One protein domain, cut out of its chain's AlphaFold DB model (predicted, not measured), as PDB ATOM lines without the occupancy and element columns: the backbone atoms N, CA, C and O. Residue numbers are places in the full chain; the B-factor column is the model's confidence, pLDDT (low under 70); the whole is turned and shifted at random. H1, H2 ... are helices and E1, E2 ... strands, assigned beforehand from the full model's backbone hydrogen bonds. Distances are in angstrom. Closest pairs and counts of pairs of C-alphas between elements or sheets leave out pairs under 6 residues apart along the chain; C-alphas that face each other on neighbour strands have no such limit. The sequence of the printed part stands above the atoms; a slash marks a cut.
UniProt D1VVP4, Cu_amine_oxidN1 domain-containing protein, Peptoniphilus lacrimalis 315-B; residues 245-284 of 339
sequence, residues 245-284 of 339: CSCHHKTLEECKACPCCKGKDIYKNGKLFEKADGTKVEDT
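Overview. This is residues 245 to 284 of the 339 residues of the protein "Cu_amine_oxidN1 domain-containing protein" of Peptoniphilus lacrimalis 315-B (UniProt D1VVP4). What does the model look like? It has little regular structure: a loop-rich part with one short helix, H1, lies to one side of a small two-stranded hairpin, E1 and E2, and after E2 a loop folds back beside it. What is the make-up? The printed part has 40 residues, with H1, E1, E2 in that order, a mixed class with 13 residues in named elements. How large is it? It is compact, with a radius of gyration of the C-alphas of 9.6 A and spans of 29 by 20 by 16 A.

Arrangement. Where is the helix, residues 252 to 257, H1? Its closest C-alpha pair with E1, residues 266 to 268, is Cys 255 and Ile 266, 7.9 A. H1 and E2, residues 271 to 274, are apart. How do the strands pair? E1 and E2 form an antiparallel hairpin at 131 degrees, with N 266 and O 274 within hydrogen-bond range at 2.8 A. In H1 every O i to N i+4 pair is within range.

Along the chain. Where does H1 begin? C-alpha 252 is at (4.772, -35.994, -25.349), and H1 is 8.6 A long. Where does E2 end? C-alpha 274 is at (-3.896, -31.301, -25.767); E2 is 9.4 A long and E1 6.7 A.

Size, cuts and confidence. Is it cut? The printed part has no cut and no long link. Where is confidence low? Residues 278 and 282 to 284 are under 70.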
ATOM      1  N   CYS A 245       5.952 -22.180 -23.010       75.81
ATOM      2  CA  CYS A 245       7.204 -21.845 -22.346       75.81
ATOM      3  C   CYS A 245       8.405 -22.032 -23.294       75.81
ATOM      4  O   CYS A 245       8.285 -22.671 -24.334       75.81
ATOM      5  N   SER A 246       9.599 -21.563 -22.915       73.56
ATOM      6  CA  SER A 246      10.829 -21.746 -23.716       73.56
ATOM      7  C   SER A 246      11.327 -23.205 -23.812       73.56
ATOM      8  O   SER A 246      12.336 -23.466 -24.465       73.56
ATOM      9  N   CYS A 247      10.652 -24.165 -23.172       77.81
ATOM     10  CA  CYS A 247      11.027 -25.582 -23.180       77.81
ATOM     11  C   CYS A 247      10.566 -26.267 -24.476       77.81
ATOM     12  O   CYS A 247       9.431 -26.069 -24.904       77.81
ATOM     13  N   HIS A 248      11.432 -27.085 -25.078       82.62
ATOM     14  CA  HIS A 248      11.144 -27.854 -26.292       82.62
ATOM     15  C   HIS A 248      11.441 -29.332 -26.023       82.62
ATOM     16  O   HIS A 248      12.544 -29.667 -25.595       82.62
ATOM     17  N   HIS A 249      10.469 -30.206 -26.277       82.06
ATOM     18  CA  HIS A 249      10.565 -31.642 -26.010       82.06
ATOM     19  C   HIS A 249      10.334 -32.445 -27.286       82.06
ATOM     20  O   HIS A 249       9.541 -32.036 -28.134       82.06
ATOM     21  N   LYS A 250      11.008 -33.589 -27.430       81.88
ATOM     22  CA  LYS A 250      10.871 -34.435 -28.627       81.88
ATOM     23  C   LYS A 250       9.686 -35.388 -28.519       81.88
ATOM     24  O   LYS A 250       9.134 -35.797 -29.533       81.88
ATOM     25  N   THR A 251       9.276 -35.735 -27.301       82.00
ATOM     26  CA  THR A 251       8.129 -36.617 -27.063       82.00
ATOM     27  C   THR A 251       7.101 -35.977 -26.131       82.00
ATOM     28  O   THR A 251       7.401 -35.071 -25.348       82.00
ATOM     29  N   LEU A 252       5.857 -36.454 -26.216       81.12
ATOM     30  CA  LEU A 252       4.772 -35.994 -25.349       81.12
ATOM     31  C   LEU A 252       5.026 -36.356 -23.878       81.12
ATOM     32  O   LEU A 252       4.696 -35.575 -22.990       81.12
ATOM     33  N   GLU A 253       5.621 -37.522 -23.622       80.94
ATOM     34  CA  GLU A 253       5.929 -37.992 -22.269       80.94
ATOM     35  C   GLU A 253       6.998 -37.122 -21.602       80.94
ATOM     36  O   GLU A 253       6.810 -36.693 -20.466       80.94
ATOM     37  N   GLU A 254       8.055 -36.757 -22.338       81.44
ATOM     38  CA  GLU A 254       9.065 -35.796 -21.874       81.44
ATOM     39  C   GLU A 254       8.443 -34.438 -21.538       81.44
ATOM     40  O   GLU A 254       8.785 -33.822 -20.528       81.44
ATOM     41  N   CYS A 255       7.500 -33.976 -22.365       80.81
ATOM     42  CA  CYS A 255       6.814 -32.715 -22.127       80.81
ATOM     43  C   CYS A 255       5.922 -32.784 -20.881       80.81
ATOM     44  O   CYS A 255       5.958 -31.874 -20.060       80.81
ATOM     45  N   LYS A 256       5.180 -33.876 -20.668       80.81
ATOM     46  CA  LYS A 256       4.330 -34.044 -19.473       80.81
ATOM     47  C   LYS A 256       5.132 -34.263 -18.185       80.81
ATOM     48  O   LYS A 256       4.668 -33.877 -17.112       80.81
ATOM     49  N   ALA A 257       6.327 -34.843 -18.282       82.69
ATOM     50  CA  ALA A 257       7.247 -35.008 -17.158       82.69
ATOM     51  C   ALA A 257       7.972 -33.704 -16.772       82.69
ATOM     52  O   ALA A 257       8.497 -33.597 -15.664       82.69
ATOM     53  N   CYS A 258       7.996 -32.701 -17.657       80.06
ATOM     54  CA  CYS A 258       8.647 -31.423 -17.399       80.06
ATOM     55  C   CYS A 258       7.917 -30.631 -16.291       80.06
ATOM     56  O   CYS A 258       6.732 -30.311 -16.449       80.06
ATOM     57  N   PRO A 259       8.608 -30.222 -15.204       79.25
ATOM     58  CA  PRO A 259       8.009 -29.444 -14.113       79.25
ATOM     59  C   PRO A 259       7.333 -28.146 -14.574       79.25
ATOM     60  O   PRO A 259       6.378 -27.689 -13.954       79.25
ATOM     61  N   CYS A 260       7.807 -27.558 -15.677       76.69
ATOM     62  CA  CYS A 260       7.282 -26.308 -16.225       76.69
ATOM     63  C   CYS A 260       6.025 -26.481 -17.094       76.69
ATOM     64  O   CYS A 260       5.289 -25.506 -17.287       76.69
ATOM     65  N   CYS A 261       5.805 -27.683 -17.634       77.56
ATOM     66  CA  CYS A 261       4.739 -28.007 -18.589       77.56
ATOM     67  C   CYS A 261       3.594 -28.808 -17.953       77.56
ATOM     68  O   CYS A 261       2.511 -28.901 -18.529       77.56
ATOM     69  N   LYS A 262       3.817 -29.379 -16.765       79.00
ATOM     70  CA  LYS A 262       2.816 -30.151 -16.028       79.00
ATOM     71  C   LYS A 262       1.571 -29.299 -15.742       79.00
ATOM     72  O   LYS A 262       1.671 -28.234 -15.140       79.00
ATOM     73  N   GLY A 263       0.402 -29.786 -16.163       75.56
ATOM     74  CA  GLY A 263      -0.884 -29.107 -15.962       75.56
ATOM     75  C   GLY A 263      -1.127 -27.900 -16.876       75.56
ATOM     76  O   GLY A 263      -1.955 -27.058 -16.545       75.56
ATOM     77  N   LYS A 264      -0.402 -27.789 -17.997       83.88
ATOM     78  CA  LYS A 264      -0.603 -26.748 -19.014       83.88
ATOM     79  C   LYS A 264      -1.055 -27.338 -20.343       83.88
ATOM     80  O   LYS A 264      -0.871 -28.525 -20.603       83.88
ATOM     81  N   ASP A 265      -1.594 -26.467 -21.186       86.44
ATOM     82  CA  ASP A 265      -1.873 -26.754 -22.588       86.44
ATOM     83  C   ASP A 265      -0.584 -27.156 -23.317       86.44
ATOM     84  O   ASP A 265       0.451 -26.494 -23.205       86.44
ATOM     85  N   ILE A 266      -0.657 -28.254 -24.064       84.50
ATOM     86  CA  ILE A 266       0.447 -28.813 -24.830       84.50
ATOM     87  C   ILE A 266       0.248 -28.481 -26.300       84.50
ATOM     88  O   ILE A 266      -0.799 -28.764 -26.887       84.50
ATOM     89  N   TYR A 267       1.292 -27.941 -26.914       85.56
ATOM     90  CA  TYR A 267       1.335 -27.615 -28.330       85.56
ATOM     91  C   TYR A 267       2.279 -28.570 -29.047       85.56
ATOM     92  O   TYR A 267       3.396 -28.798 -28.588       85.56
ATOM     93  N   LYS A 268       1.846 -29.096 -30.192       85.56
ATOM     94  CA  LYS A 268       2.651 -29.902 -31.108       85.56
ATOM     95  C   LYS A 268       2.962 -29.069 -32.344       85.56
ATOM     96  O   LYS A 268       2.042 -28.601 -33.014       85.56
ATOM     97  N   ASN A 269       4.243 -28.862 -32.641       81.19
ATOM     98  CA  ASN A 269       4.706 -28.043 -33.772       81.19
ATOM     99  C   ASN A 269       4.024 -26.658 -33.825       81.19
ATOM    100  O   ASN A 269       3.639 -26.180 -34.889       81.19
ATOM    101  N   GLY A 270       3.817 -26.038 -32.658       74.44
ATOM    102  CA  GLY A 270       3.185 -24.720 -32.535       74.44
ATOM    103  C   GLY A 270       1.650 -24.699 -32.553       74.44
ATOM    104  O   GLY A 270       1.071 -23.632 -32.364       74.44
ATOM    105  N   LYS A 271       0.967 -25.840 -32.717       79.38
ATOM    106  CA  LYS A 271      -0.503 -25.934 -32.652       79.38
ATOM    107  C   LYS A 271      -0.976 -26.619 -31.382       79.38
ATOM    108  O   LYS A 271      -0.362 -27.589 -30.953       79.38
ATOM    109  N   LEU A 272      -2.088 -26.151 -30.813       80.00
ATOM    110  CA  LEU A 272      -2.678 -26.745 -29.612       80.00
ATOM    111  C   LEU A 272      -3.050 -28.211 -29.883       80.00
ATOM    112  O   LEU A 272      -3.832 -28.497 -30.786       80.00
ATOM    113  N   PHE A 273      -2.458 -29.116 -29.111       83.44
ATOM    114  CA  PHE A 273      -2.543 -30.563 -29.290       83.44
ATOM    115  C   PHE A 273      -3.368 -31.224 -28.180       83.44
ATOM    116  O   PHE A 273      -4.223 -32.066 -28.454       83.44
ATOM    117  N   GLU A 274      -3.153 -30.814 -26.931       81.62
ATOM    118  CA  GLU A 274      -3.896 -31.301 -25.767       81.62
ATOM    119  C   GLU A 274      -4.074 -30.152 -24.778       81.62
ATOM    120  O   GLU A 274      -3.129 -29.409 -24.520       81.62
ATOM    121  N   LYS A 275      -5.280 -29.972 -24.245       79.44
ATOM    122  CA  LYS A 275      -5.534 -28.970 -23.206       79.44
ATOM    123  C   LYS A 275      -5.063 -29.467 -21.839       79.44
ATOM    124  O   LYS A 275      -4.913 -30.668 -21.626       79.44
ATOM    125  N   ALA A 276      -4.882 -28.550 -20.893       76.62
ATOM    126  CA  ALA A 276      -4.505 -28.850 -19.510       76.62
ATOM    127  C   ALA A 276      -5.454 -29.843 -18.803       76.62
ATOM    128  O   ALA A 276      -5.037 -30.533 -17.877       76.62
ATOM    129  N   ASP A 277      -6.711 -29.930 -19.254       78.38
ATOM    130  CA  ASP A 277      -7.733 -30.867 -18.770       78.38
ATOM    131  C   ASP A 277      -7.628 -32.287 -19.374       78.38
ATOM    132  O   ASP A 277      -8.409 -33.169 -19.021       78.38
ATOM    133  N   GLY A 278      -6.657 -32.527 -20.265       66.62
ATOM    134  CA  GLY A 278      -6.428 -33.810 -20.936       66.62
ATOM    135  C   GLY A 278      -7.218 -34.004 -22.234       66.62
ATOM    136  O   GLY A 278      -7.087 -35.043 -22.888       66.62
ATOM    137  N   THR A 279      -8.023 -33.020 -22.653       79.56
ATOM    138  CA  THR A 279      -8.801 -33.102 -23.896       79.56
ATOM    139  C   THR A 279      -7.891 -32.923 -25.113       79.56
ATOM    140  O   THR A 279      -7.276 -31.867 -25.297       79.56
ATOM    141  N   LYS A 280      -7.819 -33.938 -25.982       75.06
ATOM    142  CA  LYS A 280      -7.090 -33.870 -27.262       75.06
ATOM    143  C   LYS A 280      -7.895 -33.092 -28.302       75.06
ATOM    144  O   LYS A 280      -9.102 -33.290 -28.422       75.06
ATOM    145  N   VAL A 281      -7.227 -32.231 -29.068       71.69
ATOM    146  CA  VAL A 281      -7.860 -31.417 -30.121       71.69
ATOM    147  C   VAL A 281      -7.544 -32.023 -31.492       71.69
ATOM    148  O   VAL A 281      -6.380 -32.134 -31.870       71.69
ATOM    149  N   GLU A 282      -8.570 -32.433 -32.245       50.06
ATOM    150  CA  GLU A 282      -8.410 -32.971 -33.605       50.06
ATOM    151  C   GLU A 282      -8.182 -31.848 -34.638       50.06
ATOM    152  O   GLU A 282      -8.930 -30.870 -34.706       50.06
ATOM    153  N   ASP A 283      -7.136 -31.977 -35.463       47.00
ATOM    154  CA  ASP A 283      -6.683 -30.939 -36.400       47.00
ATOM    155  C   ASP A 283      -7.421 -31.041 -37.760       47.00
ATOM    156  O   ASP A 283      -7.190 -31.953 -38.556       47.00
ATOM    157  N   THR A 284      -8.292 -30.076 -38.078       45.22
ATOM    158  CA  THR A 284      -9.038 -29.980 -39.358       45.22
ATOM    159  C   THR A 284      -8.200 -29.445 -40.537       45.22
ATOM    160  O   THR A 284      -8.725 -29.154 -41.617       45.22
TER     161      THR A 284